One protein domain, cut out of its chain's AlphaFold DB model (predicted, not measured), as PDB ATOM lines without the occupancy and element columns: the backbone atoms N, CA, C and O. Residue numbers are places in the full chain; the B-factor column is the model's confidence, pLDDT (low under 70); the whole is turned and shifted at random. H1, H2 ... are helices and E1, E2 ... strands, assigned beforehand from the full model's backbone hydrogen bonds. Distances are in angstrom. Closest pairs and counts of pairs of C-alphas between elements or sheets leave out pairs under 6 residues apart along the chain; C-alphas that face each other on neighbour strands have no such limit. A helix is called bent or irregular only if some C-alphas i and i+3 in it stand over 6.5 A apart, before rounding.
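This is residues 2 to 218 of the 989 residues of an uncharacterized protein of Legionella massiliensis (UniProt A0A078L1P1). An elongated model of two lobes set end to end: a lobe of four helices, H1, H2, H4 and H5, in an up-and-down bundle, and a looser lobe where the small hairpin of E1 and E2 sits among H7, H8, H9 and long loops. The short H6 packs on H4 and H5 on the side toward the second lobe, and residues 43 to 48 stick out at the far end of the first. The printed part has 217 residues with nine named helices and two named strands, in the order H1 H2 H3 H4 H5 H6 E1 E2 H7 H8 H9; the strands form one antiparallel sheet, and the class is mostly helix, with under half of the residues in named elements. It is only just compact, close to loose, with a radius of gyration of the C-alphas of 19.9 A and spans of 69 by 35 by 29 A.

E1, residues 136 to 138, and E2, residues 144 to 146, are a hairpin, antiparallel at 148 degrees, with N 137 and O 145 at 2.9 A. H8, residues 177 to 184, has its closest C-alpha to E1 at Arg 182, 6.7 A from that of Tyr 137. H8 touches H9, residues 205 to 216, at a steep tilt of 60 degrees, opposite ways; the closest C-alphas, of Ser 184 and Trp 206, are 5.3 A apart. H7, residues 147 to 154, is close to H9 but not clearly touching, with C-alphas 147 and 205 at 7.7 A. H6, residues 107 to 111, touches H5, residues 87 to 103, with C-alphas 100 and 107 closest at 4.6 A, and touches H4, residues 57 to 74, with C-alphas 67 and 111 closest at 6.1 A. H4 and H5 are near each other. H1, residues 3 to 17, touches H5 at a shallow tilt of 10 degrees, opposite ways, closest at C-alphas 11 and 91, 5.9 A. H2, residues 24 to 36, touches H4 at a shallow tilt of 8 degrees, opposite ways, closest at C-alphas 25 and 73, 7.2 A; H1 and H2 are a helical hairpin at a steep tilt of 42 degrees. H3, residues 38 to 41, only just touches H1, with 3 pairs of C-alphas within 8 A, those of Arg 9 and Leu 41 closest at 6.3 A. Every O i to N i+4 pair is within hydrogen-bond range in H1, H2, H4, H6, H7 and H8; in H5 11 of 13 are and in H9 6 of 8, and H3 is too short for such a pair.

H1 begins at C-alpha 3, (18.506, 1.643, 10.261), and is 21.6 A long; H2 is 18.7 A, H4 25.7 A and H5 25.1 A. H5 is irregular, with C-alphas 88 and 91 at 7.0 A, and H9 only just, with C-alphas 211 and 214 at 6.8 A. E1 begins at (14.056, 26.040, 26.490), and H9, 15.7 A long, ends at C-alpha 216, (20.672, 47.294, 35.066).

The C-alphas farthest apart, of Glu 47 and Gln 218, are 70.8 A apart. The printed part has no cut. The links H3 to H4, H4 to H5, H6 to E1, H7 to H8 and H8 to H9 are long; in the last, residues 194 to 195 pair antiparallel with 201 to 202. The mean pLDDT of the printed part is 86.3; residues 2 to 3, 42 to 54, 170 and 188 to 190 are under 70.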
ATOM      1  N   SER A   2      14.876   0.266   8.542       52.97
ATOM      2  CA  SER A   2      15.867  -0.796   8.841       52.97
ATOM      3  C   SER A   2      17.137  -0.322   9.577       52.97
ATOM      4  O   SER A   2      17.812  -1.082  10.259       52.97
ATOM      5  N   MET A   3      17.419   0.983   9.524       59.44
ATOM      6  CA  MET A   3      18.506   1.643  10.261       59.44
ATOM      7  C   MET A   3      18.247   1.734  11.783       59.44
ATOM      8  O   MET A   3      19.196   1.856  12.560       59.44
ATOM      9  N   LEU A   4      16.984   1.620  12.217       73.81
ATOM     10  CA  LEU A   4      16.554   1.875  13.597       73.81
ATOM     11  C   LEU A   4      16.926   0.743  14.567       73.81
ATOM     12  O   LEU A   4      17.233   1.011  15.725       73.81
ATOM     13  N   VAL A   5      16.975  -0.513  14.100       78.94
ATOM     14  CA  VAL A   5      17.382  -1.672  14.924       78.94
ATOM     15  C   VAL A   5      18.845  -1.549  15.354       78.94
ATOM     16  O   VAL A   5      19.176  -1.764  16.521       78.94
ATOM     17  N   ARG A   6      19.729  -1.139  14.432       80.81
ATOM     18  CA  ARG A   6      21.145  -0.886  14.737       80.81
ATOM     19  C   ARG A   6      21.293   0.229  15.772       80.81
ATOM     20  O   ARG A   6      22.022   0.064  16.743       80.81
ATOM     21  N   GLN A   7      20.558   1.324  15.589       85.50
ATOM     22  CA  GLN A   7      20.578   2.484  16.486       85.50
ATOM     23  C   GLN A   7      20.019   2.157  17.876       85.50
ATOM     24  O   GLN A   7      20.569   2.610  18.874       85.50
ATOM     25  N   LEU A   8      18.977   1.323  17.958       86.69
ATOM     26  CA  LEU A   8      18.425   0.830  19.223       86.69
ATOM     27  C   LEU A   8      19.438  -0.049  19.970       86.69
ATOM     28  O   LEU A   8      19.620   0.095  21.178       86.69
ATOM     29  N   ARG A   9      20.146  -0.928  19.252       85.75
ATOM     30  CA  ARG A   9      21.214  -1.750  19.834       85.75
ATOM     31  C   ARG A   9      22.375  -0.895  20.341       85.75
ATOM     32  O   ARG A   9      22.840  -1.114  21.457       85.75
ATOM     33  N   GLU A  10      22.829   0.074  19.548       87.88
ATOM     34  CA  GLU A  10      23.862   1.039  19.951       87.88
ATOM     35  C   GLU A  10      23.430   1.825  21.195       87.88
ATOM     36  O   GLU A  10      24.194   1.908  22.151       87.88
ATOM     37  N   PHE A  11      22.184   2.299  21.238       92.88
ATOM     38  CA  PHE A  11      21.610   2.996  22.388       92.88
ATOM     39  C   PHE A  11      21.637   2.153  23.675       92.88
ATOM     40  O   PHE A  11      22.147   2.611  24.701       92.88
ATOM     41  N   ILE A  12      21.165   0.900  23.625       91.19
ATOM     42  CA  ILE A  12      21.165  -0.011  24.785       91.19
ATOM     43  C   ILE A  12      22.599  -0.315  25.250       91.19
ATOM     44  O   ILE A  12      22.871  -0.365  26.455       91.19
ATOM     45  N   LEU A  13      23.540  -0.486  24.314       89.50
ATOM     46  CA  LEU A  13      24.956  -0.690  24.635       89.50
ATOM     47  C   LEU A  13      25.578   0.555  25.277       89.50
ATOM     48  O   LEU A  13      26.265   0.428  26.290       89.50
ATOM     49  N   SER A  14      25.303   1.748  24.744       90.81
ATOM     50  CA  SER A  14      25.777   3.015  25.308       90.81
ATOM     51  C   SER A  14      25.257   3.237  26.728       90.81
ATOM     52  O   SER A  14      26.042   3.598  27.600       90.81
ATOM     53  N   LEU A  15      23.979   2.947  27.002       91.31
ATOM     54  CA  LEU A  15      23.439   2.989  28.368       91.31
ATOM     55  C   LEU A  15      24.102   1.956  29.289       91.31
ATOM     56  O   LEU A  15      24.426   2.259  30.436       91.31
ATOM     57  N   SER A  16      24.364   0.747  28.784       90.94
ATOM     58  CA  SER A  16      25.027  -0.314  29.554       90.94
ATOM     59  C   SER A  16      26.460   0.054  29.952       90.94
ATOM     60  O   SER A  16      26.905  -0.312  31.039       90.94
ATOM     61  N   GLN A  17      27.177   0.806  29.109       91.50
ATOM     62  CA  GLN A  17      28.536   1.281  29.394       91.50
ATOM     63  C   GLN A  17      28.584   2.310  30.531       91.50
ATOM     64  O   GLN A  17      29.567   2.354  31.267       91.50
ATOM     65  N   ILE A  18      27.524   3.103  30.706       91.62
ATOM     66  CA  ILE A  18      27.434   4.138  31.749       91.62
ATOM     67  C   ILE A  18      26.576   3.721  32.949       91.62
ATOM     68  O   ILE A  18      26.258   4.556  33.790       91.62
ATOM     69  N   LYS A  19      26.229   2.432  33.068       90.12
ATOM     70  CA  LYS A  19      25.286   1.894  34.063       90.12
ATOM     71  C   LYS A  19      25.543   2.355  35.504       90.12
ATOM     72  O   LYS A  19      24.601   2.635  36.236       90.12
ATOM     73  N   ILE A  20      26.814   2.458  35.903       88.81
ATOM     74  CA  ILE A  20      27.226   2.873  37.258       88.81
ATOM     75  C   ILE A  20      26.830   4.329  37.560       88.81
ATOM     76  O   ILE A  20      26.577   4.664  38.712       88.81
ATOM     77  N   ASN A  21      26.749   5.175  36.532       87.44
ATOM     78  CA  ASN A  21      26.434   6.596  36.663       87.44
ATOM     79  C   ASN A  21      24.941   6.899  36.460       87.44
ATOM     80  O   ASN A  21      24.530   8.033  36.693       87.44
ATOM     81  N   LEU A  22      24.141   5.923  36.013       89.19
ATOM     82  CA  LEU A  22      22.705   6.093  35.794       89.19
ATOM     83  C   LEU A  22      21.944   6.194  37.121       89.19
ATOM     84  O   LEU A  22      22.274   5.520  38.099       89.19
ATOM     85  N   SER A  23      20.865   6.975  37.130       88.56
ATOM     86  CA  SER A  23      19.925   7.010  38.251       88.56
ATOM     87  C   SER A  23      19.228   5.657  38.455       88.56
ATOM     88  O   SER A  23      19.255   4.768  37.598       88.56
ATOM     89  N   ALA A  24      18.585   5.470  39.613       89.94
ATOM     90  CA  ALA A  24      17.842   4.241  39.901       89.94
ATOM     91  C   ALA A  24      16.731   3.988  38.863       89.94
ATOM     92  O   ALA A  24      16.562   2.862  38.404       89.94
ATOM     93  N   SER A  25      16.025   5.044  38.448       89.44
ATOM     94  CA  SER A  25      14.993   4.976  37.410       89.44
ATOM     95  C   SER A  25      15.566   4.602  36.043       89.44
ATOM     96  O   SER A  25      15.013   3.733  35.376       89.44
ATOM     97  N   ASP A  26      16.699   5.180  35.641       91.75
ATOM     98  CA  ASP A  26      17.333   4.849  34.358       91.75
ATOM     99  C   ASP A  26      17.894   3.425  34.315       91.75
ATOM    100  O   ASP A  26      17.856   2.775  33.270       91.75
ATOM    101  N   ASN A  27      18.357   2.903  35.452       92.12
ATOM    102  CA  ASN A  27      18.739   1.497  35.570       92.12
ATOM    103  C   ASN A  27      17.544   0.547  35.385       92.12
ATOM    104  O   ASN A  27      17.707  -0.510  34.773       92.12
ATOM    105  N   LEU A  28      16.356   0.920  35.876       93.12
ATOM    106  CA  LEU A  28      15.122   0.164  35.635       93.12
ATOM    107  C   LEU A  28      14.732   0.209  34.154       93.12
ATOM    108  O   LEU A  28      14.508  -0.840  33.555       93.12
ATOM    109  N   PHE A  29      14.757   1.390  33.532       94.25
ATOM    110  CA  PHE A  29      14.460   1.528  32.104       94.25
ATOM    111  C   PHE A  29      15.443   0.757  31.215       94.25
ATOM    112  O   PHE A  29      15.036   0.164  30.218       94.25
ATOM    113  N   LEU A  30      16.728   0.714  31.580       93.94
ATOM    114  CA  LEU A  30      17.718  -0.107  30.884       93.94
ATOM    115  C   LEU A  30      17.388  -1.604  30.978       93.94
ATOM    116  O   LEU A  30      17.519  -2.311  29.980       93.94
ATOM    117  N   ALA A  31      16.951  -2.089  32.143       92.12
ATOM    118  CA  ALA A  31      16.537  -3.483  32.304       92.12
ATOM    119  C   ALA A  31      15.294  -3.805  31.455       92.12
ATOM    120  O   ALA A  31      15.305  -4.796  30.726       92.12
ATOM    121  N   GLU A  32      14.282  -2.929  31.464       93.62
ATOM    122  CA  GLU A  32      13.081  -3.058  30.623       93.62
ATOM    123  C   GLU A  32      13.429  -3.090  29.124       93.62
ATOM    124  O   GLU A  32      12.899  -3.908  28.370       93.62
ATOM    125  N   LEU A  33      14.363  -2.236  28.682       92.56
ATOM    126  CA  LEU A  33      14.867  -2.218  27.305       92.56
ATOM    127  C   LEU A  33      15.585  -3.523  26.933       92.56
ATOM    128  O   LEU A  33      15.371  -4.053  25.842       92.56
ATOM    129  N   GLN A  34      16.439  -4.037  27.822       91.25
ATOM    130  CA  GLN A  34      17.185  -5.279  27.601       91.25
ATOM    131  C   GLN A  34      16.269  -6.505  27.544       91.25
ATOM    132  O   GLN A  34      16.519  -7.402  26.741       91.25
ATOM    133  N   GLU A  35      15.214  -6.529  28.359       90.94
ATOM    134  CA  GLU A  35      14.202  -7.585  28.365       90.94
ATOM    135  C   GLU A  35      13.346  -7.542  27.093       90.94
ATOM    136  O   GLU A  35      13.283  -8.527  26.355       90.94
ATOM    137  N   LYS A  36      12.746  -6.386  26.775       89.19
ATOM    138  CA  LYS A  36      11.829  -6.255  25.633       89.19
ATOM    139  C   LYS A  36      12.521  -6.488  24.290       89.19
ATOM    140  O   LYS A  36      11.945  -7.109  23.400       89.19
ATOM    141  N   PHE A  37      13.762  -6.025  24.143       88.25
ATOM    142  CA  PHE A  37      14.512  -6.121  22.888       88.25
ATOM    143  C   PHE A  37      15.593  -7.209  22.894       88.25
ATOM    144  O   PHE A  37      16.474  -7.198  22.032       88.25
ATOM    145  N   GLN A  38      15.518  -8.184  23.809       83.50
ATOM    146  CA  GLN A  38      16.510  -9.258  23.948       83.50
ATOM    147  C   GLN A  38      16.811  -9.972  22.618       83.50
ATOM    148  O   GLN A  38      17.973 -10.234  22.305       83.50
ATOM    149  N   ALA A  39      15.783 -10.219  21.799       75.44
ATOM    150  CA  ALA A  39      15.907 -10.872  20.492       75.44
ATOM    151  C   ALA A  39      16.803 -10.104  19.497       75.44
ATOM    152  O   ALA A  39      17.452 -10.722  18.656       75.44
ATOM    153  N   TYR A  40      16.893  -8.776  19.621       73.19
ATOM    154  CA  TYR A  40      17.702  -7.908  18.755       73.19
ATOM    155  C   TYR A  40      19.126  -7.671  19.291       73.19
ATOM    156  O   TYR A  40      19.980  -7.124  18.589       73.19
ATOM    157  N   LEU A  41      19.403  -8.075  20.538       72.00
ATOM    158  CA  LEU A  41      20.693  -7.877  21.209       72.00
ATOM    159  C   LEU A  41      21.659  -9.063  21.028       72.00
ATOM    160  O   LEU A  41      22.872  -8.889  21.186       72.00
ATOM    161  N   VAL A  42      21.154 -10.251  20.672       69.06
ATOM    162  CA  VAL A  42      21.956 -11.475  20.503       69.06
ATOM    163  C   VAL A  42      22.509 -11.572  19.067       69.06
ATOM    164  O   VAL A  42      21.723 -11.614  18.123       69.06
ATOM    165  N   PRO A  43      23.839 -11.676  18.857       56.72
ATOM    166  CA  PRO A  43      24.456 -11.648  17.521       56.72
ATOM    167  C   PRO A  43      24.060 -12.770  16.539       56.72
ATOM    168  O   PRO A  43      24.381 -12.650  15.364       56.72
ATOM    169  N   ASN A  44      23.395 -13.841  16.995       53.53
ATOM    170  CA  ASN A  44      23.237 -15.103  16.249       53.53
ATOM    171  C   ASN A  44      21.775 -15.523  15.967       53.53
ATOM    172  O   ASN A  44      21.553 -16.661  15.568       53.53
ATOM    173  N   VAL A  45      20.775 -14.664  16.213       51.31
ATOM    174  CA  VAL A  45      19.341 -15.046  16.129       51.31
ATOM    175  C   VAL A  45      18.645 -14.536  14.858       51.31
ATOM    176  O   VAL A  45      17.566 -15.008  14.515       51.31
ATOM    177  N   LEU A  46      19.255 -13.614  14.112       53.72
ATOM    178  CA  LEU A  46      18.654 -13.052  12.900       53.72
ATOM    179  C   LEU A  46      19.200 -13.771  11.657       53.72
ATOM    180  O   LEU A  46      20.387 -13.679  11.360       53.72
ATOM    181  N   GLU A  47      18.329 -14.468  10.919       51.72
ATOM    182  CA  GLU A  47      18.650 -15.079   9.611       51.72
ATOM    183  C   GLU A  47      18.881 -14.026   8.501       51.72
ATOM    184  O   GLU A  47      19.339 -14.361   7.411       51.72
ATOM    185  N   GLN A  48      18.595 -12.748   8.782       54.97
ATOM    186  CA  GLN A  48      18.718 -11.607   7.869       54.97
ATOM    187  C   GLN A  48      19.737 -10.574   8.387       54.97
ATOM    188  O   GLN A  48      19.908 -10.439   9.604       54.97
ATOM    189  N   PRO A  49      20.395  -9.801   7.497       60.06
ATOM    190  CA  PRO A  49      21.212  -8.662   7.902       60.06
ATOM    191  C   PRO A  49      20.392  -7.701   8.775       60.06
ATOM    192  O   PRO A  49      19.243  -7.402   8.461       60.06
ATOM    193  N   LEU A  50      20.988  -7.155   9.842       59.34
ATOM    194  CA  LEU A  50      20.353  -6.148  10.718       59.34
ATOM    195  C   LEU A  50      19.776  -4.943   9.943       59.34
ATOM    196  O   LEU A  50      18.901  -4.250  10.447       59.34
ATOM    197  N   GLU A  51      20.265  -4.716   8.723       56.59
ATOM    198  CA  GLU A  51      19.863  -3.671   7.777       56.59
ATOM    199  C   GLU A  51      18.574  -3.985   6.993       56.59
ATOM    200  O   GLU A  51      18.146  -3.152   6.192       56.59
ATOM    201  N   GLU A  52      17.931  -5.134   7.223       55.50
ATOM    202  CA  GLU A  52      16.638  -5.521   6.623       55.50
ATOM    203  C   GLU A  52      15.513  -5.683   7.666       55.50
ATOM    204  O   GLU A  52      14.334  -5.723   7.312       55.50
ATOM    205  N   VAL A  53      15.851  -5.702   8.961       66.81
ATOM    206  CA  VAL A  53      14.893  -5.907  10.058       66.81
ATOM    207  C   VAL A  53      14.182  -4.595  10.399       66.81
ATOM    208  O   VAL A  53      14.816  -3.585  10.699       66.81
ATOM    209  N   VAL A  54      12.848  -4.600  10.370       69.75
ATOM    210  CA  VAL A  54      12.008  -3.439  10.703       69.75
ATOM    211  C   VAL A  54      11.428  -3.614  12.104       69.75
ATOM    212  O   VAL A  54      10.831  -4.646  12.396       69.75
ATOM    213  N   ILE A  55      11.573  -2.596  12.958       78.50
ATOM    214  CA  ILE A  55      10.926  -2.573  14.278       78.50
ATOM    215  C   ILE A  55       9.405  -2.434  14.078       78.50
ATOM    216  O   ILE A  55       8.983  -1.498  13.391       78.50
ATOM    217  N   PRO A  56       8.574  -3.324  14.654       84.06
ATOM    218  CA  PRO A  56       7.120  -3.198  14.606       84.06
ATOM    219  C   PRO A  56       6.627  -1.860  15.174       84.06
ATOM    220  O   PRO A  56       7.204  -1.321  16.115       84.06
ATOM    221  N   GLN A  57       5.508  -1.342  14.654       83.88
ATOM    222  CA  GLN A  57       4.940  -0.076  15.136       83.88
ATOM    223  C   GLN A  57       4.606  -0.111  16.639       83.88
ATOM    224  O   GLN A  57       4.811   0.885  17.322       83.88
ATOM    225  N   GLU A  58       4.170  -1.257  17.169       86.38
ATOM    226  CA  GLU A  58       3.899  -1.445  18.602       86.38
ATOM    227  C   GLU A  58       5.144  -1.216  19.475       86.38
ATOM    228  O   GLU A  58       5.068  -0.602  20.539       86.38
ATOM    229  N   ASP A  59       6.313  -1.654  19.008       88.31
ATOM    230  CA  ASP A  59       7.580  -1.448  19.707       88.31
ATOM    231  C   ASP A  59       8.045   0.009  19.618       88.31
ATOM    232  O   ASP A  59       8.603   0.542  20.580       88.31
ATOM    233  N   ILE A  60       7.776   0.678  18.493       87.38
ATOM    234  CA  ILE A  60       8.014   2.117  18.328       87.38
ATOM    235  C   ILE A  60       7.119   2.923  19.280       87.38
ATOM    236  O   ILE A  60       7.608   3.824  19.964       87.38
ATOM    237  N   ASP A  61       5.831   2.589  19.363       89.06
ATOM    238  CA  ASP A  61       4.879   3.246  20.263       89.06
ATOM    239  C   ASP A  61       5.277   3.029  21.730       89.06
ATOM    240  O   ASP A  61       5.261   3.971  22.525       89.06
ATOM    241  N   TRP A  62       5.741   1.823  22.071       93.94
ATOM    242  CA  TRP A  62       6.279   1.520  23.396       93.94
ATOM    243  C   TRP A  62       7.544   2.326  23.718       93.94
ATOM    244  O   TRP A  62       7.671   2.838  24.829       93.94
ATOM    245  N   LEU A  63       8.469   2.496  22.764       92.25
ATOM    246  CA  LEU A  63       9.659   3.338  22.951       92.25
ATOM    247  C   LEU A  63       9.271   4.799  23.209       92.25
ATOM    248  O   LEU A  63       9.831   5.437  24.101       92.25
ATOM    249  N   VAL A  64       8.287   5.331  22.480       91.44
ATOM    250  CA  VAL A  64       7.755   6.684  22.719       91.44
ATOM    251  C   VAL A  64       7.119   6.784  24.112       91.44
ATOM    252  O   VAL A  64       7.330   7.773  24.818       91.44
ATOM    253  N   GLU A  65       6.390   5.756  24.552       94.06
ATOM    254  CA  GLU A  65       5.837   5.694  25.909       94.06
ATOM    255  C   GLU A  65       6.938   5.626  26.982       94.06
ATOM    256  O   GLU A  65       6.822   6.280  28.021       94.06
ATOM    257  N   LEU A  66       8.030   4.896  26.728       95.06
ATOM    258  CA  LEU A  66       9.193   4.830  27.615       95.06
ATOM    259  C   LEU A  66       9.839   6.209  27.784       95.06
ATOM    260  O   LEU A  66      10.105   6.622  28.913       95.06
ATOM    261  N   TYR A  67      10.019   6.965  26.696       95.19
ATOM    262  CA  TYR A  67      10.490   8.354  26.774       95.19
ATOM    263  C   TYR A  67       9.549   9.230  27.610       95.19
ATOM    264  O   TYR A  67      10.015  10.017  28.435       95.19
ATOM    265  N   ALA A  68       8.232   9.055  27.466       94.19
ATOM    266  CA  ALA A  68       7.259   9.782  28.277       94.19
ATOM    267  C   ALA A  68       7.300   9.394  29.761       94.19
ATOM    268  O   ALA A  68       7.150  10.266  30.621       94.19
ATOM    269  N   LYS A  69       7.527   8.114  30.079       95.25
ATOM    270  CA  LYS A  69       7.750   7.639  31.454       95.25
ATOM    271  C   LYS A  69       9.036   8.216  32.030       95.25
ATOM    272  O   LYS A  69       9.012   8.725  33.148       95.25
ATOM    273  N   ARG A  70      10.125   8.208  31.257       94.69
ATOM    274  CA  ARG A  70      11.397   8.798  31.677       94.69
ATOM    275  C   ARG A  70      11.260  10.288  31.940       94.69
ATOM    276  O   ARG A  70      11.664  10.718  33.009       94.69
ATOM    277  N   TRP A  71      10.638  11.055  31.037       94.50
ATOM    278  CA  TRP A  71      10.428  12.495  31.233       94.50
ATOM    279  C   TRP A  71       9.772  12.803  32.584       94.50
ATOM    280  O   TRP A  71      10.291  13.618  33.338       94.50
ATOM    281  N   ARG A  72       8.699  12.087  32.951       93.31
ATOM    282  CA  ARG A  72       8.022  12.276  34.250       93.31
ATOM    283  C   ARG A  72       8.918  11.998  35.461       93.31
ATOM    284  O   ARG A  72       8.642  12.527  36.530       93.31
ATOM    285  N   ASN A  73       9.943  11.162  35.300       92.50
ATOM    286  CA  ASN A  73      10.888  10.824  36.363       92.50
ATOM    287  C   ASN A  73      12.086  11.781  36.428       92.50
ATOM    288  O   ASN A  73      12.736  11.838  37.469       92.50
ATOM    289  N   VAL A  74      12.395  12.495  35.339       91.69
ATOM    290  CA  VAL A  74      13.578  13.370  35.258       91.69
ATOM    291  C   VAL A  74      13.254  14.868  35.218       91.69
ATOM    292  O   VAL A  74      14.158  15.654  35.479       91.69
ATOM    293  N   GLU A  75      12.009  15.273  34.926       90.12
ATOM    294  CA  GLU A  75      11.565  16.683  34.935       90.12
ATOM    295  C   GLU A  75      11.903  17.358  36.278       90.12
ATOM    296  O   GLU A  75      11.595  16.826  37.346       90.12
ATOM    297  N   ASP A  76      12.542  18.531  36.221       87.62
ATOM    298  CA  ASP A  76      13.047  19.308  37.365       87.62
ATOM    299  C   ASP A  76      14.095  18.575  38.251       87.62
ATOM    300  O   ASP A  76      14.438  19.054  39.341       87.62
ATOM    301  N   GLY A  77      14.643  17.448  37.778       87.62
ATOM    302  CA  GLY A  77      15.706  16.659  38.412       87.62
ATOM    303  C   GLY A  77      17.103  16.887  37.816       87.62
ATOM    304  O   GLY A  77      17.288  17.637  36.863       87.62
ATOM    305  N   ILE A  78      18.125  16.221  38.367       86.38
ATOM    306  CA  ILE A  78      19.523  16.338  37.888       86.38
ATOM    307  C   ILE A  78      19.677  15.807  36.452       86.38
ATOM    308  O   ILE A  78      20.494  16.325  35.693       86.38
ATOM    309  N   ASP A  79      18.871  14.810  36.081       89.94
ATOM    310  CA  ASP A  79      18.852  14.194  34.751       89.94
ATOM    311  C   ASP A  79      17.856  14.882  33.783       89.94
ATOM    312  O   ASP A  79      17.534  14.326  32.731       89.94
ATOM    313  N   ASP A  80      17.359  16.086  34.092       92.50
ATOM    314  CA  ASP A  80      16.484  16.849  33.191       92.50
ATOM    315  C   ASP A  80      17.238  17.254  31.907       92.50
ATOM    316  O   ASP A  80      18.277  17.923  31.949       92.50
ATOM    317  N   TYR A  81      16.691  16.889  30.739       92.19
ATOM    318  CA  TYR A  81      17.282  17.201  29.429       92.19
ATOM    319  C   TYR A  81      17.498  18.702  29.194       92.19
ATOM    320  O   TYR A  81      18.365  19.096  28.411       92.19
ATOM    321  N   THR A  82      16.677  19.542  29.823       91.88
ATOM    322  CA  THR A  82      16.727  20.999  29.703       91.88
ATOM    323  C   THR A  82      17.788  21.618  30.611       91.88
ATOM    324  O   THR A  82      18.146  22.781  30.401       91.88
ATOM    325  N   PHE A  83      18.319  20.877  31.589       90.62
ATOM    326  CA  PHE A  83      19.434  21.315  32.435       90.62
ATOM    327  C   PHE A  83      20.767  20.829  31.868       90.62
ATOM    328  O   PHE A  83      21.706  21.617  31.738       90.62
ATOM    329  N   ASP A  84      20.835  19.557  31.470       88.12
ATOM    330  CA  ASP A  84      22.015  18.957  30.852       88.12
ATOM    331  C   ASP A  84      21.610  17.944  29.776       88.12
ATOM    332  O   ASP A  84      21.022  16.906  30.065       88.12
ATOM    333  N   SER A  85      21.942  18.224  28.517       86.94
ATOM    334  CA  SER A  85      21.723  17.298  27.399       86.94
ATOM    335  C   SER A  85      22.914  16.355  27.159       86.94
ATOM    336  O   SER A  85      22.878  15.533  26.241       86.94
ATOM    337  N   THR A  86      23.965  16.456  27.979       86.62
ATOM    338  CA  THR A  86      25.212  15.686  27.875       86.62
ATOM    339  C   THR A  86      25.315  14.607  28.965       86.62
ATOM    340  O   THR A  86      24.339  14.301  29.652       86.62
ATOM    341  N   GLY A  87      26.479  13.957  29.092       87.06
ATOM    342  CA  GLY A  87      26.729  12.945  30.123       87.06
ATOM    343  C   GLY A  87      25.733  11.784  30.062       87.06
ATOM    344  O   GLY A  87      25.589  11.142  29.020       87.06
ATOM    345  N   ASN A  88      25.022  11.544  31.167       88.62
ATOM    346  CA  ASN A  88      24.019  10.479  31.283       88.62
ATOM    347  C   ASN A  88      22.850  10.628  30.294       88.62
ATOM    348  O   ASN A  88      22.264   9.630  29.875       88.62
ATOM    349  N   ASN A  89      22.534  11.857  29.877       92.19
ATOM    350  CA  ASN A  89      21.465  12.133  28.919       92.19
ATOM    351  C   ASN A  89      21.899  11.968  27.456       92.19
ATOM    352  O   ASN A  89      21.038  11.848  26.583       92.19
ATOM    353  N   ALA A  90      23.204  11.908  27.164       91.75
ATOM    354  CA  ALA A  90      23.700  11.876  25.788       91.75
ATOM    355  C   ALA A  90      23.175  10.674  24.967       91.75
ATOM    356  O   ALA A  90      22.711  10.905  23.845       91.75
ATOM    357  N   PRO A  91      23.148   9.424  25.489       93.62
ATOM    358  CA  PRO A  91      22.573   8.295  24.751       93.62
ATOM    359  C   PRO A  91      21.077   8.477  24.460       93.62
ATOM    360  O   PRO A  91      20.628   8.205  23.347       93.62
ATOM    361  N   TRP A  92      20.312   9.001  25.427       94.81
ATOM    362  CA  TRP A  92      18.876   9.262  25.281       94.81
ATOM    363  C   TRP A  92      18.584  10.325  24.220       94.81
ATOM    364  O   TRP A  92      17.676  10.149  23.404       94.81
ATOM    365  N   VAL A  93      19.362  11.409  24.198       93.75
ATOM    366  CA  VAL A  93      19.231  12.493  23.212       93.75
ATOM    367  C   VAL A  93      19.628  12.016  21.813       93.75
ATOM    368  O   VAL A  93      18.924  12.316  20.846       93.75
ATOM    369  N   ALA A  94      20.724  11.259  21.692       93.44
ATOM    370  CA  ALA A  94      21.184  10.716  20.416       93.44
ATOM    371  C   ALA A  94      20.143   9.774  19.799       93.44
ATOM    372  O   ALA A  94      19.777   9.938  18.634       93.44
ATOM    373  N   PHE A  95      19.596   8.848  20.592       94.38
ATOM    374  CA  PHE A  95      18.583   7.921  20.098       94.38
ATOM    375  C   PHE A  95      17.265   8.625  19.747       94.38
ATOM    376  O   PHE A  95      16.677   8.333  18.706       94.38
ATOM    377  N   ALA A  96      16.843   9.636  20.515       94.31
ATOM    378  CA  ALA A  96      15.653  10.421  20.184       94.31
ATOM    379  C   ALA A  96      15.792  11.167  18.846       94.31
ATOM    380  O   ALA A  96      14.810  11.295  18.112       94.31
ATOM    381  N   LYS A  97      16.998  11.655  18.501       93.00
ATOM    382  CA  LYS A  97      17.273  12.289  17.197       93.00
ATOM    383  C   LYS A  97      17.062  11.317  16.043       93.00
ATOM    384  O   LYS A  97      16.457  11.693  15.041       93.00
ATOM    385  N   GLU A  98      17.516  10.080  16.197       91.12
ATOM    386  CA  GLU A  98      17.315   9.039  15.191       91.12
ATOM    387  C   GLU A  98      15.850   8.590  15.108       91.12
ATOM    388  O   GLU A  98      15.272   8.569  14.020       91.12
ATOM    389  N   LEU A  99      15.201   8.367  16.254       89.75
ATOM    390  CA  LEU A  99      13.778   8.029  16.322       89.75
ATOM    391  C   LEU A  99      12.895   9.134  15.712       89.75
ATOM    392  O   LEU A  99      11.923   8.849  15.015       89.75
ATOM    393  N   GLY A 100      13.259  10.404  15.908       89.81
ATOM    394  CA  GLY A 100      12.576  11.556  15.318       89.81
ATOM    395  C   GLY A 100      12.640  11.591  13.790       89.81
ATOM    396  O   GLY A 100      11.624  11.877  13.149       89.81
ATOM    397  N   LYS A 101      13.791  11.242  13.195       88.81
ATOM    398  CA  LYS A 101      13.943  11.144  11.730       88.81
ATOM    399  C   LYS A 101      12.986  10.106  11.148       88.81
ATOM    400  O   LYS A 101      12.292  10.406  10.176       88.81
ATOM    401  N   ASP A 102      12.907   8.932  11.772       84.94
ATOM    402  CA  ASP A 102      12.043   7.838  11.315       84.94
ATOM    403  C   ASP A 102      10.550   8.150  11.529       84.94
ATOM    404  O   ASP A 102       9.732   7.908  10.640       84.94
ATOM    405  N   LEU A 103      10.191   8.781  12.652       87.38
ATOM    406  CA  LEU A 103       8.814   9.189  12.960       87.38
ATOM    407  C   LEU A 103       8.350  10.462  12.236       87.38
ATOM    408  O   LEU A 103       7.183  10.838  12.361       87.38
ATOM    409  N   LYS A 104       9.244  11.157  11.520       88.75
ATOM    410  CA  LYS A 104       9.012  12.510  10.976       88.75
ATOM    411  C   LYS A 104       8.515  13.492  12.049       88.75
ATOM    412  O   LYS A 104       7.670  14.347  11.784       88.75
ATOM    413  N   LYS A 105       9.043  13.359  13.267       89.06
ATOM    414  CA  LYS A 105       8.762  14.221  14.423       89.06
ATOM    415  C   LYS A 105      10.040  14.918  14.868       89.06
ATOM    416  O   LYS A 105      11.140  14.392  14.728       89.06
ATOM    417  N   PHE A 106       9.903  16.098  15.461       90.62
ATOM    418  CA  PHE A 106      11.043  16.752  16.088       90.62
ATOM    419  C   PHE A 106      11.466  15.979  17.335       90.62
ATOM    420  O   PHE A 106      10.638  15.709  18.204       90.62
ATOM    421  N   TYR A 107      12.752  15.650  17.450       93.25
ATOM    422  CA  TYR A 107      13.256  14.817  18.545       93.25
ATOM    423  C   TYR A 107      12.963  15.402  19.936       93.25
ATOM    424  O   TYR A 107      12.725  14.655  20.879       93.25
ATOM    425  N   VAL A 108      12.901  16.734  20.065       91.38
ATOM    426  CA  VAL A 108      12.536  17.398  21.324       91.38
ATOM    427  C   VAL A 108      11.125  17.021  21.789       91.38
ATOM    428  O   VAL A 108      10.911  16.858  22.980       91.38
ATOM    429  N   THR A 109      10.181  16.792  20.869       91.81
ATOM    430  CA  THR A 109       8.808  16.361  21.206       91.81
ATOM    431  C   THR A 109       8.738  14.899  21.652       91.81
ATOM    432  O   THR A 109       7.762  14.491  22.273       91.81
ATOM    433  N   ILE A 110       9.777  14.112  21.348       92.25
ATOM    434  CA  ILE A 110       9.949  12.745  21.851       92.25
ATOM    435  C   ILE A 110      10.563  12.797  23.251       92.25
ATOM    436  O   ILE A 110      10.062  12.145  24.160       92.25
ATOM    437  N   LEU A 111      11.615  13.603  23.439       93.31
ATOM    438  CA  LEU A 111      12.266  13.786  24.742       93.31
ATOM    439  C   LEU A 111      11.331  14.415  25.783       93.31
ATOM    440  O   LEU A 111      11.345  14.020  26.944       93.31
ATOM    441  N   ILE A 112      10.542  15.400  25.355       93.50
ATOM    442  CA  ILE A 112       9.708  16.254  26.199       93.50
ATOM    443  C   ILE A 112       8.283  16.234  25.626       93.50
ATOM    444  O   ILE A 112       7.867  17.155  24.916       93.50
ATOM    445  N   PRO A 113       7.496  15.183  25.909       90.12
ATOM    446  CA  PRO A 113       6.129  15.067  25.394       90.12
ATOM    447  C   PRO A 113       5.166  16.099  26.000       90.12
ATOM    448  O   PRO A 113       4.049  16.262  25.519       90.12
ATOM    449  N   THR A 114       5.583  16.807  27.051       90.94
ATOM    450  CA  THR A 114       4.851  17.917  27.677       90.94
ATOM    451  C   THR A 114       5.081  19.262  26.974       90.94
ATOM    452  O   THR A 114       4.567  20.282  27.439       90.94
ATOM    453  N   LEU A 115       5.827  19.294  25.862       89.44
ATOM    454  CA  LEU A 115       5.997  20.470  25.005       89.44
ATOM    455  C   LEU A 115       4.690  20.778  24.253       89.44
ATOM    456  O   LEU A 115       4.484  20.340  23.125       89.44
ATOM    457  N   VAL A 116       3.781  21.495  24.919       81.12
ATOM    458  CA  VAL A 116       2.395  21.719  24.463       81.12
ATOM    459  C   VAL A 116       2.218  22.880  23.485       81.12
ATOM    460  O   VAL A 116       1.248  22.886  22.730       81.12
ATOM    461  N   ASN A 117       3.107  23.877  23.494       87.62
ATOM    462  CA  ASN A 117       3.044  25.018  22.582       87.62
ATOM    463  C   ASN A 117       4.122  24.934  21.498       87.62
ATOM    464  O   ASN A 117       5.290  24.685  21.778       87.62
ATOM    465  N   ASP A 118       3.722  25.202  20.254       87.56
ATOM    466  CA  ASP A 118       4.626  25.178  19.098       87.56
ATOM    467  C   ASP A 118       5.508  26.428  18.993       87.56
ATOM    468  O   ASP A 118       6.574  26.385  18.375       87.56
ATOM    469  N   ILE A 119       5.057  27.547  19.570       91.38
ATOM    470  CA  ILE A 119       5.708  28.856  19.480       91.38
ATOM    471  C   ILE A 119       5.962  29.465  20.855       91.38
ATOM    472  O   ILE A 119       5.155  29.309  21.776       91.38
ATOM    473  N   ASP A 120       7.061  30.201  20.958       90.88
ATOM    474  CA  ASP A 120       7.373  31.052  22.095       90.88
ATOM    475  C   ASP A 120       6.440  32.283  22.111       90.88
ATOM    476  O   ASP A 120       6.325  32.977  21.098       90.88
ATOM    477  N   PRO A 121       5.757  32.585  23.225       90.06
ATOM    478  CA  PRO A 121       4.892  33.759  23.317       90.06
ATOM    479  C   PRO A 121       5.577  35.128  23.182       90.06
ATOM    480  O   PRO A 121       4.904  36.081  22.793       90.06
ATOM    481  N   ASN A 122       6.857  35.253  23.537       87.88
ATOM    482  CA  ASN A 122       7.592  36.518  23.556       87.88
ATOM    483  C   ASN A 122       8.010  36.954  22.145       87.88
ATOM    484  O   ASN A 122       7.850  38.120  21.792       87.88
ATOM    485  N   ASN A 123       8.530  36.029  21.330       88.62
ATOM    486  CA  ASN A 123       9.074  36.347  20.000       88.62
ATOM    487  C   ASN A 123       8.496  35.505  18.848       88.62
ATOM    488  O   ASN A 123       8.952  35.622  17.711       88.62
ATOM    489  N   LEU A 124       7.497  34.656  19.115       88.69
ATOM    490  CA  LEU A 124       6.819  33.790  18.136       88.69
ATOM    491  C   LEU A 124       7.727  32.745  17.465       88.69
ATOM    492  O   LEU A 124       7.333  32.124  16.473       88.69
ATOM    493  N   SER A 125       8.934  32.522  17.990       89.69
ATOM    494  CA  SER A 125       9.864  31.545  17.426       89.69
ATOM    495  C   SER A 125       9.434  30.105  17.730       89.69
ATOM    496  O   SER A 125       8.791  29.827  18.739       89.69
ATOM    497  N   ARG A 126       9.765  29.166  16.834       89.50
ATOM    498  CA  ARG A 126       9.314  27.767  16.930       89.50
ATOM    499  C   ARG A 126      10.092  26.990  17.991       89.50
ATOM    500  O   ARG A 126      11.316  26.904  17.922       89.50
ATOM    501  N   LEU A 127       9.373  26.369  18.924       87.75
ATOM    502  CA  LEU A 127       9.934  25.592  20.039       87.75
ATOM    503  C   LEU A 127      10.278  24.155  19.656       87.75
ATOM    504  O   LEU A 127      11.216  23.569  20.187       87.75
ATOM    505  N   ASN A 128       9.548  23.588  18.700       83.19
ATOM    506  CA  ASN A 128       9.799  22.233  18.224       83.19
ATOM    507  C   ASN A 128      11.048  22.130  17.322       83.19
ATOM    508  O   ASN A 128      11.552  21.034  17.120       83.19
ATOM    509  N   GLN A 129      11.600  23.245  16.829       83.75
ATOM    510  CA  GLN A 129      12.759  23.274  15.918       83.75
ATOM    511  C   GLN A 129      14.103  23.548  16.614       83.75
ATOM    512  O   GLN A 129      15.062  23.956  15.958       83.75
ATOM    513  N   ILE A 130      14.191  23.369  17.932       84.25
ATOM    514  CA  ILE A 130      15.431  23.645  18.668       84.25
ATOM    515  C   ILE A 130      16.502  22.573  18.431       84.25
ATOM    516  O   ILE A 130      16.195  21.393  18.254       84.25
ATOM    517  N   LEU A 131      17.764  23.008  18.443       82.62
ATOM    518  CA  LEU A 131      18.950  22.158  18.280       82.62
ATOM    519  C   LEU A 131      19.452  21.578  19.615       82.62
ATOM    520  O   LEU A 131      19.971  20.457  19.649       82.62
ATOM    521  N   ASP A 132      19.213  22.306  20.711       87.69
ATOM    522  CA  ASP A 132      19.567  21.919  22.074       87.69
ATOM    523  C   ASP A 132      18.378  22.124  23.035       87.69
ATOM    524  O   ASP A 132      17.879  23.254  23.163       87.69
ATOM    525  N   PRO A 133      17.928  21.074  23.758       89.94
ATOM    526  CA  PRO A 133      16.870  21.183  24.765       89.94
ATOM    527  C   PRO A 133      17.197  22.161  25.898       89.94
ATOM    528  O   PRO A 133      16.288  22.695  26.535       89.94
ATOM    529  N   ARG A 134      18.477  22.472  26.134       90.69
ATOM    530  CA  ARG A 134      18.870  23.472  27.135       90.69
ATOM    531  C   ARG A 134      18.412  24.885  26.779       90.69
ATOM    532  O   ARG A 134      18.255  25.707  27.679       90.69
ATOM    533  N   SER A 135      18.117  25.162  25.507       90.06
ATOM    534  CA  SER A 135      17.630  26.471  25.052       90.06
ATOM    535  C   SER A 135      16.196  26.805  25.482       90.06
ATOM    536  O   SER A 135      15.784  27.953  25.302       90.06
ATOM    537  N   ILE A 136      15.450  25.853  26.060       92.81
ATOM    538  CA  ILE A 136      14.056  26.040  26.490       92.81
ATOM    539  C   ILE A 136      13.848  25.835  27.990       92.81
ATOM    540  O   ILE A 136      14.601  25.118  28.644       92.81
ATOM    541  N   TYR A 137      12.813  26.451  28.547       93.25
ATOM    542  CA  TYR A 137      12.367  26.250  29.925       93.25
ATOM    543  C   TYR A 137      10.843  26.348  30.015       93.25
ATOM    544  O   TYR A 137      10.200  26.991  29.184       93.25
ATOM    545  N   ILE A 138      10.266  25.703  31.027       92.62
ATOM    546  CA  ILE A 138       8.821  25.692  31.257       92.62
ATOM    547  C   ILE A 138       8.418  26.699  32.337       92.62
ATOM    548  O   ILE A 138       9.089  26.854  33.365       92.62
ATOM    549  N   SER A 139       7.301  27.377  32.098       91.12
ATOM    550  CA  SER A 139       6.698  28.357  32.991       91.12
ATOM    551  C   SER A 139       5.791  27.721  34.047       91.12
ATOM    552  O   SER A 139       5.381  26.561  33.930       91.12
ATOM    553  N   LYS A 140       5.408  28.492  35.075       86.12
ATOM    554  CA  LYS A 140       4.408  28.068  36.083       86.12
ATOM    555  C   LYS A 140       3.085  27.621  35.440       86.12
ATOM    556  O   LYS A 140       2.453  26.690  35.931       86.12
ATOM    557  N   ASN A 141       2.703  28.238  34.321       85.19
ATOM    558  CA  ASN A 141       1.473  27.944  33.578       85.19
ATOM    559  C   ASN A 141       1.626  26.800  32.564       85.19
ATOM    560  O   ASN A 141       0.751  26.614  31.721       85.19
ATOM    561  N   LYS A 142       2.728  26.040  32.638       89.00
ATOM    562  CA  LYS A 142       3.068  24.954  31.708       89.00
ATOM    563  C   LYS A 142       3.260  25.418  30.255       89.00
ATOM    564  O   LYS A 142       3.170  24.614  29.334       89.00
ATOM    565  N   THR A 143       3.573  26.700  30.059       91.38
ATOM    566  CA  THR A 143       3.971  27.264  28.761       91.38
ATOM    567  C   THR A 143       5.485  27.165  28.608       91.38
ATOM    568  O   THR A 143       6.221  27.473  29.541       91.38
ATOM    569  N   TRP A 144       5.963  26.748  27.442       93.31
ATOM    570  CA  TRP A 144       7.389  26.664  27.144       93.31
ATOM    571  C   TRP A 144       7.913  27.942  26.500       93.31
ATOM    572  O   TRP A 144       7.237  28.555  25.672       93.31
ATOM    573  N   HIS A 145       9.133  28.305  26.878       94.06
ATOM    574  CA  HIS A 145       9.832  29.517  26.463       94.06
ATOM    575  C   HIS A 145      11.262  29.189  26.044       94.06
ATOM    576  O   HIS A 145      11.826  28.187  26.481       94.06
ATOM    577  N   ARG A 146      11.869  30.059  25.241       92.50
ATOM    578  CA  ARG A 146      13.268  30.031  24.825       92.50
ATOM    579  C   ARG A 146      14.063  31.066  25.600       92.50
ATOM    580  O   ARG A 146      13.645  32.211  25.747       92.50
ATOM    581  N   LEU A 147      15.279  30.698  25.990       91.75
ATOM    582  CA  LEU A 147      16.239  31.642  26.569       91.75
ATOM    583  C   LEU A 147      16.553  32.790  25.607       91.75
ATOM    584  O   LEU A 147      16.610  33.939  26.023       91.75
ATOM    585  N   TRP A 148      16.690  32.485  24.315       89.62
ATOM    586  CA  TRP A 148      16.974  33.490  23.290       89.62
ATOM    587  C   TRP A 148      15.837  34.489  23.094       89.62
ATOM    588  O   TRP A 148      16.104  35.648  22.821       89.62
ATOM    589  N   ALA A 149      14.581  34.083  23.303       90.88
ATOM    590  CA  ALA A 149      13.461  35.020  23.258       90.88
ATOM    591  C   ALA A 149      13.525  36.025  24.419       90.88
ATOM    592  O   ALA A 149      13.256  37.210  24.231       90.88
ATOM    593  N   LEU A 150      13.923  35.565  25.610       92.19
ATOM    594  CA  LEU A 150      14.164  36.433  26.763       92.19
ATOM    595  C   LEU A 150      15.393  37.332  26.552       92.19
ATOM    596  O   LEU A 150      15.353  38.505  26.906       92.19
ATOM    597  N   HIS A 151      16.466  36.803  25.959       91.19
ATOM    598  CA  HIS A 151      17.654  37.581  25.591       91.19
ATOM    599  C   HIS A 151      17.313  38.701  24.607       91.19
ATOM    600  O   HIS A 151      17.605  39.855  24.887       91.19
ATOM    601  N   GLU A 152      16.631  38.382  23.506       90.44
ATOM    602  CA  GLU A 152      16.191  39.357  22.502       90.44
ATOM    603  C   GLU A 152      15.301  40.449  23.105       90.44
ATOM    604  O   GLU A 152      15.422  41.614  22.731       90.44
ATOM    605  N   GLU A 153      14.422  40.093  24.048       89.62
ATOM    606  CA  GLU A 153      13.588  41.063  24.759       89.62
ATOM    607  C   GLU A 153      14.436  42.048  25.569       89.62
ATOM    608  O   GLU A 153      14.217  43.251  25.485       89.62
ATOM    609  N   LEU A 154      15.445  41.552  26.289       89.75
ATOM    610  CA  LEU A 154      16.354  42.365  27.102       89.75
ATOM    611  C   LEU A 154      17.269  43.290  26.285       89.75
ATOM    612  O   LEU A 154      17.802  44.248  26.834       89.75
ATOM    613  N   GLN A 155      17.454  43.022  24.991       86.31
ATOM    614  CA  GLN A 155      18.250  43.869  24.093       86.31
ATOM    615  C   GLN A 155      17.448  45.048  23.512       86.31
ATOM    616  O   GLN A 155      18.022  45.938  22.879       86.31
ATOM    617  N   LYS A 156      16.120  45.076  23.687       87.06
ATOM    618  CA  LYS A 156      15.279  46.183  23.210       87.06
ATOM    619  C   LYS A 156      15.464  47.422  24.104       87.06
ATOM    620  O   LYS A 156      15.606  47.262  25.312       87.06
ATOM    621  N   PRO A 157      15.370  48.653  23.559       78.31
ATOM    622  CA  PRO A 157      15.457  49.883  24.358       78.31
ATOM    623  C   PRO A 157      14.434  49.957  25.502       78.31
ATOM    624  O   PRO A 157      14.776  50.385  26.597       78.31
ATOM    625  N   ASP A 158      13.212  49.481  25.248       76.88
ATOM    626  CA  ASP A 158      12.121  49.394  26.233       76.88
ATOM    627  C   ASP A 158      11.932  47.957  26.760       76.88
ATOM    628  O   ASP A 158      10.863  47.592  27.258       76.88
ATOM    629  N   GLY A 159      12.949  47.113  26.578       81.38
ATOM    630  CA  GLY A 159      12.940  45.714  26.973       81.38
ATOM    631  C   GLY A 159      12.785  45.552  28.479       81.38
ATOM    632  O   GLY A 159      13.404  46.267  29.267       81.38
ATOM    633  N   VAL A 160      11.971  44.583  28.894       87.06
ATOM    634  CA  VAL A 160      11.756  44.283  30.314       87.06
ATOM    635  C   VAL A 160      12.184  42.863  30.638       87.06
ATOM    636  O   VAL A 160      11.978  41.937  29.856       87.06
ATOM    637  N   PHE A 161      12.727  42.665  31.840       92.81
ATOM    638  CA  PHE A 161      13.010  41.329  32.354       92.81
ATOM    639  C   PHE A 161      11.704  40.630  32.758       92.81
ATOM    640  O   PHE A 161      11.305  40.652  33.919       92.81
ATOM    641  N   GLY A 162      10.985  40.084  31.777       92.94
ATOM    642  CA  GLY A 162       9.651  39.513  31.948       92.94
ATOM    643  C   GLY A 162       9.242  38.592  30.799       92.94
ATOM    644  O   GLY A 162       9.886  38.541  29.752       92.94
ATOM    645  N   ILE A 163       8.155  37.846  30.997       92.50
ATOM    646  CA  ILE A 163       7.635  36.892  30.007       92.50
ATOM    647  C   ILE A 163       6.143  37.066  29.743       92.50
ATOM    648  O   ILE A 163       5.385  37.505  30.612       92.50
ATOM    649  N   LEU A 164       5.716  36.694  28.537       90.25
ATOM    650  CA  LEU A 164       4.310  36.629  28.148       90.25
ATOM    651  C   LEU A 164       3.832  35.183  28.248       90.25
ATOM    652  O   LEU A 164       4.384  34.313  27.602       90.25
ATOM    653  N   ASP A 165       2.761  34.886  28.979       84.50
ATOM    654  CA  ASP A 165       2.234  33.508  28.982       84.50
ATOM    655  C   ASP A 165       1.478  33.152  27.687       84.50
ATOM    656  O   ASP A 165       1.182  31.982  27.438       84.50
ATOM    657  N   LYS A 166       1.109  34.157  26.876       85.69
ATOM    658  CA  LYS A 166       0.312  34.004  25.649       85.69
ATOM    659  C   LYS A 166       0.815  34.938  24.538       85.69
ATOM    660  O   LYS A 166       0.986  36.122  24.823       85.69
ATOM    661  N   PRO A 167       0.903  34.478  23.270       76.44
ATOM    662  CA  PRO A 167       1.403  35.266  22.128       76.44
ATOM    663  C   PRO A 167       0.688  36.598  21.843       76.44
ATOM    664  O   PRO A 167       1.207  37.442  21.128       76.44
ATOM    665  N   LYS A 168      -0.543  36.773  22.343       72.44
ATOM    666  CA  LYS A 168      -1.362  37.990  22.161       72.44
ATOM    667  C   LYS A 168      -1.533  38.802  23.448       72.44
ATOM    668  O   LYS A 168      -2.353  39.718  23.485       72.44
ATOM    669  N   SER A 169      -0.841  38.430  24.526       73.75
ATOM    670  CA  SER A 169      -0.851  39.233  25.748       73.75
ATOM    671  C   SER A 169      -0.065  40.520  25.512       73.75
ATOM    672  O   SER A 169       0.983  40.499  24.879       73.75
ATOM    673  N   ILE A 170      -0.572  41.634  26.036       69.94
ATOM    674  CA  ILE A 170       0.086  42.948  25.945       69.94
ATOM    675  C   ILE A 170       0.933  43.214  27.201       69.94
ATOM    676  O   ILE A 170       1.757  44.119  27.221       69.94
ATOM    677  N   ARG A 171       0.728  42.442  28.277       80.62
ATOM    678  CA  ARG A 171       1.386  42.677  29.567       80.62
ATOM    679  C   ARG A 171       2.284  41.499  29.938       80.62
ATOM    680  O   ARG A 171       1.743  40.415  30.186       80.62
ATOM    681  N   PRO A 172       3.613  41.689  29.973       88.31
ATOM    682  CA  PRO A 172       4.521  40.704  30.535       88.31
ATOM    683  C   PRO A 172       4.347  40.625  32.053       88.31
ATOM    684  O   PRO A 172       3.970  41.600  32.707       88.31
ATOM    685  N   ARG A 173       4.630  39.449  32.610       90.75
ATOM    686  CA  ARG A 173       4.746  39.223  34.054       90.75
ATOM    687  C   ARG A 173       6.192  38.937  34.434       90.75
ATOM    688  O   ARG A 173       6.996  38.554  33.581       90.75
ATOM    689  N   ALA A 174       6.503  39.080  35.718       92.38
ATOM    690  CA  ALA A 174       7.811  38.708  36.236       92.38
ATOM    691  C   ALA A 174       8.051  37.197  36.090       92.38
ATOM    692  O   ALA A 174       7.111  36.388  36.149       92.38
ATOM    693  N   LEU A 175       9.320  36.827  35.906       94.94
ATOM    694  CA  LEU A 175       9.741  35.436  36.019       94.94
ATOM    695  C   LEU A 175       9.626  35.000  37.483       94.94
ATOM    696  O   LEU A 175      10.028  35.716  38.394       94.94
ATOM    697  N   THR A 176       9.073  33.817  37.706       95.31
ATOM    698  CA  THR A 176       8.970  33.205  39.033       95.31
ATOM    699  C   THR A 176      10.313  32.633  39.477       95.31
ATOM    700  O   THR A 176      11.152  32.276  38.649       95.31
ATOM    701  N   LEU A 177      10.497  32.440  40.788       95.12
ATOM    702  CA  LEU A 177      11.705  31.791  41.309       95.12
ATOM    703  C   LEU A 177      11.910  30.367  40.757       95.12
ATOM    704  O   LEU A 177      13.049  29.966  40.553       95.12
ATOM    705  N   ASP A 178      10.844  29.615  40.449       93.12
ATOM    706  CA  ASP A 178      10.977  28.290  39.818       93.12
ATOM    707  C   ASP A 178      11.522  28.389  38.389       93.12
ATOM    708  O   ASP A 178      12.391  27.614  37.998       93.12
ATOM    709  N   GLU A 179      11.037  29.359  37.612       94.69
ATOM    710  CA  GLU A 179      11.530  29.624  36.257       94.69
ATOM    711  C   GLU A 179      13.002  30.050  36.294       94.69
ATOM    712  O   GLU A 179      13.816  29.523  35.540       94.69
ATOM    713  N   LEU A 180      13.365  30.938  37.221       95.00
ATOM    714  CA  LEU A 180      14.742  31.408  37.390       95.00
ATOM    715  C   LEU A 180      15.673  30.298  37.891       95.00
ATOM    716  O   LEU A 180      16.786  30.183  37.386       95.00
ATOM    717  N   ARG A 181      15.200  29.419  38.785       93.19
ATOM    718  CA  ARG A 181      15.923  28.207  39.201       93.19
ATOM    719  C   ARG A 181      16.182  27.272  38.020       93.19
ATOM    720  O   ARG A 181      17.291  26.781  37.850       93.19
ATOM    721  N   ARG A 182      15.180  27.033  37.169       92.50
ATOM    722  CA  ARG A 182      15.361  26.214  35.957       92.50
ATOM    723  C   ARG A 182      16.386  26.818  35.010       92.50
ATOM    724  O   ARG A 182      17.107  26.072  34.363       92.50
ATOM    725  N   ILE A 183      16.443  28.146  34.909       92.81
ATOM    726  CA  ILE A 183      17.436  28.848  34.091       92.81
ATOM    727  C   ILE A 183      18.834  28.742  34.720       92.81
ATOM    728  O   ILE A 183      19.797  28.502  33.991       92.81
ATOM    729  N   SER A 184      18.958  28.873  36.046       91.25
ATOM    730  CA  SER A 184      20.249  28.826  36.746       91.25
ATOM    731  C   SER A 184      20.907  27.442  36.714       91.25
ATOM    732  O   SER A 184      22.132  27.347  36.645       91.25
ATOM    733  N   LEU A 185      20.112  26.367  36.694       89.75
ATOM    734  CA  LEU A 185      20.599  24.980  36.666       89.75
ATOM    735  C   LEU A 185      21.121  24.517  35.295       89.75
ATOM    736  O   LEU A 185      21.697  23.432  35.187       89.75
ATOM    737  N   LYS A 186      20.953  25.320  34.240       89.88
ATOM    738  CA  LYS A 186      21.377  24.955  32.883       89.88
ATOM    739  C   LYS A 186      22.894  24.927  32.771       89.88
ATOM    740  O   LYS A 186      23.573  25.941  32.947       89.88
ATOM    741  N   ARG A 187      23.442  23.766  32.416       81.19
ATOM    742  CA  ARG A 187      24.877  23.594  32.178       81.19
ATOM    743  C   ARG A 187      25.262  24.161  30.815       81.19
ATOM    744  O   ARG A 187      24.586  23.922  29.815       81.19
ATOM    745  N   GLY A 188      26.373  24.897  30.788       66.19
ATOM    746  CA  GLY A 188      26.906  25.514  29.571       66.19
ATOM    747  C   GLY A 188      27.189  24.499  28.456       66.19
ATOM    748  O   GLY A 188      27.443  23.319  28.704       66.19
ATOM    749  N   GLY A 189      27.137  24.972  27.218       67.94
ATOM    750  CA  GLY A 189      27.437  24.220  26.001       67.94
ATOM    751  C   GLY A 189      27.608  25.180  24.833       67.94
ATOM    752  O   GLY A 189      27.166  26.322  24.934       67.94
ATOM    753  N   GLU A 190      28.244  24.734  23.748       67.19
ATOM    754  CA  GLU A 190      28.619  25.596  22.612       67.19
ATOM    755  C   GLU A 190      27.437  26.410  22.054       67.19
ATOM    756  O   GLU A 190      27.600  27.586  21.752       67.19
ATOM    757  N   GLU A 191      26.228  25.836  22.018       71.00
ATOM    758  CA  GLU A 191      25.016  26.505  21.516       71.00
ATOM    759  C   GLU A 191      24.407  27.562  22.457       71.00
ATOM    760  O   GLU A 191      23.480  28.272  22.065       71.00
ATOM    761  N   LEU A 192      24.887  27.673  23.698       76.31
ATOM    762  CA  LEU A 192      24.466  28.694  24.670       76.31
ATOM    763  C   LEU A 192      25.555  29.746  24.926       76.31
ATOM    764  O   LEU A 192      25.378  30.600  25.796       76.31
ATOM    765  N   VAL A 193      26.668  29.686  24.188       84.81
ATOM    766  CA  VAL A 193      27.729  30.694  24.240       84.81
ATOM    767  C   VAL A 193      27.359  31.864  23.333       84.81
ATOM    768  O   VAL A 193      27.041  31.671  22.162       84.81
ATOM    769  N   PHE A 194      27.438  33.087  23.852       86.31
ATOM    770  CA  PHE A 194      27.252  34.307  23.063       86.31
ATOM    771  C   PHE A 194      28.165  35.428  23.535       86.31
ATOM    772  O   PHE A 194      28.614  35.448  24.683       86.31
ATOM    773  N   THR A 195      28.423  36.365  22.629       86.44
ATOM    774  CA  THR A 195      29.220  37.561  22.885       86.44
ATOM    775  C   THR A 195      28.331  38.787  22.753       86.44
ATOM    776  O   THR A 195      27.638  38.958  21.751       86.44
ATOM    777  N   GLU A 196      28.342  39.627  23.780       86.50
ATOM    778  CA  GLU A 196      27.597  40.882  23.814       86.50
ATOM    779  C   GLU A 196      28.316  41.995  23.028       86.50
ATOM    780  O   GLU A 196      29.493  41.884  22.687       86.50
ATOM    781  N   ALA A 197      27.618  43.106  22.759       80.44
ATOM    782  CA  ALA A 197      28.180  44.251  22.027       80.44
ATOM    783  C   ALA A 197      29.408  44.896  22.712       80.44
ATOM    784  O   ALA A 197      30.193  45.581  22.061       80.44
ATOM    785  N   ASP A 198      29.578  44.663  24.015       80.94
ATOM    786  CA  ASP A 198      30.730  45.084  24.824       80.94
ATOM    787  C   ASP A 198      31.951  44.145  24.695       80.94
ATOM    788  O   ASP A 198      33.002  44.416  25.276       80.94
ATOM    789  N   GLY A 199      31.838  43.058  23.922       85.06
ATOM    790  CA  GLY A 199      32.895  42.073  23.700       85.06
ATOM    791  C   GLY A 199      33.006  40.995  24.783       85.06
ATOM    792  O   GLY A 199      33.902  40.153  24.700       85.06
ATOM    793  N   ILE A 200      32.122  40.981  25.789       89.31
ATOM    794  CA  ILE A 200      32.124  39.964  26.845       89.31
ATOM    795  C   ILE A 200      31.430  38.695  26.341       89.31
ATOM    796  O   ILE A 200      30.276  38.726  25.911       89.31
ATOM    797  N   THR A 201      32.131  37.564  26.431       89.94
ATOM    798  CA  THR A 201      31.589  36.244  26.086       89.94
ATOM    799  C   THR A 201      31.046  35.540  27.324       89.94
ATOM    800  O   THR A 201      31.781  35.293  28.283       89.94
ATOM    801  N   TYR A 202      29.770  35.167  27.279       89.44
ATOM    802  CA  TYR A 202      29.087  34.418  28.328       89.44
ATOM    803  C   TYR A 202      28.977  32.950  27.929       89.44
ATOM    804  O   TYR A 202      28.471  32.627  26.858       89.44
ATOM    805  N   THR A 203      29.441  32.047  28.797       85.69
ATOM    806  CA  THR A 203      29.340  30.587  28.597       85.69
ATOM    807  C   THR A 203      28.091  29.981  29.239       85.69
ATOM    808  O   THR A 203      27.742  28.829  28.970       85.69
ATOM    809  N   ARG A 204      27.415  30.755  30.096       87.19
ATOM    810  CA  ARG A 204      26.138  30.429  30.730       87.19
ATOM    811  C   ARG A 204      25.225  31.642  30.674       87.19
ATOM    812  O   ARG A 204      25.622  32.744  31.045       87.19
ATOM    813  N   PHE A 205      23.970  31.416  30.301       89.25
ATOM    814  CA  PHE A 205      22.959  32.473  30.283       89.25
ATOM    815  C   PHE A 205      22.704  33.071  31.678       89.25
ATOM    816  O   PHE A 205      22.464  34.267  31.813       89.25
ATOM    817  N   TRP A 206      22.827  32.261  32.735       91.94
ATOM    818  CA  TRP A 206      22.708  32.736  34.115       91.94
ATOM    819  C   TRP A 206      23.757  33.797  34.478       91.94
ATOM    820  O   TRP A 206      23.422  34.801  35.105       91.94
ATOM    821  N   ASP A 207      25.001  33.637  34.016       90.69
ATOM    822  CA  ASP A 207      26.068  34.609  34.282       90.69
ATOM    823  C   ASP A 207      25.777  35.960  33.612       90.69
ATOM    824  O   ASP A 207      26.116  37.008  34.160       90.69
ATOM    825  N   TYR A 208      25.112  35.949  32.454       91.19
ATOM    826  CA  TYR A 208      24.621  37.161  31.795       91.19
ATOM    827  C   TYR A 208      23.528  37.851  32.620       91.19
ATOM    828  O   TYR A 208      23.603  39.064  32.838       91.19
ATOM    829  N   ILE A 209      22.567  37.089  33.159       91.88
ATOM    830  CA  ILE A 209      21.528  37.639  34.044       91.88
ATOM    831  C   ILE A 209      22.169  38.326  35.255       91.88
ATOM    832  O   ILE A 209      21.904  39.499  35.510       91.88
ATOM    833  N   VAL A 210      23.047  37.628  35.974       91.75
ATOM    834  CA  VAL A 210      23.636  38.133  37.223       91.75
ATOM    835  C   VAL A 210      24.582  39.311  36.984       91.75
ATOM    836  O   VAL A 210      24.554  40.283  37.733       91.75
ATOM    837  N   ARG A 211      25.424  39.261  35.943       90.12
ATOM    838  CA  ARG A 211      26.480  40.270  35.737       90.12
ATOM    839  C   ARG A 211      26.041  41.487  34.930       90.12
ATOM    840  O   ARG A 211      26.712  42.510  35.020       90.12
ATOM    841  N   LYS A 212      24.974  41.384  34.133       89.81
ATOM    842  CA  LYS A 212      24.532  42.463  33.233       89.81
ATOM    843  C   LYS A 212      23.082  42.873  33.466       89.81
ATOM    844  O   LYS A 212      22.820  44.060  33.639       89.81
ATOM    845  N   VAL A 213      22.162  41.911  33.545       90.69
ATOM    846  CA  VAL A 213      20.726  42.209  33.673       90.69
ATOM    847  C   VAL A 213      20.389  42.744  35.063       90.69
ATOM    848  O   VAL A 213      19.936  43.879  35.164       90.69
ATOM    849  N   LEU A 214      20.651  41.998  36.142       91.06
ATOM    850  CA  LEU A 214      20.291  42.429  37.501       91.06
ATOM    851  C   LEU A 214      20.869  43.808  37.879       91.06
ATOM    852  O   LEU A 214      20.095  44.628  38.368       91.06
ATOM    853  N   PRO A 215      22.150  44.138  37.605       89.62
ATOM    854  CA  PRO A 215      22.665  45.487  37.839       89.62
ATOM    855  C   PRO A 215      21.886  46.583  37.101       89.62
ATOM    856  O   PRO A 215      21.680  47.655  37.658       89.62
ATOM    857  N   SER A 216      21.432  46.320  35.869       86.31
ATOM    858  CA  SER A 216      20.672  47.294  35.066       86.31
ATOM    859  C   SER A 216      19.229  47.506  35.541       86.31
ATOM    860  O   SER A 216      18.603  48.496  35.177       86.31
ATOM    861  N   LEU A 217      18.699  46.595  36.367       83.75
ATOM    862  CA  LEU A 217      17.342  46.674  36.917       83.75
ATOM    863  C   LEU A 217      17.250  47.537  38.186       83.75
ATOM    864  O   LEU A 217      16.145  47.772  38.679       83.75
ATOM    865  N   GLN A 218      18.378  48.050  38.689       72.69
ATOM    866  CA  GLN A 218      18.441  48.998  39.805       72.69
ATOM    867  C   GLN A 218      17.984  50.406  39.366       72.69
ATOM    868  O   GLN A 218      18.733  51.373  39.450       72.69
TER     869      GLN A 218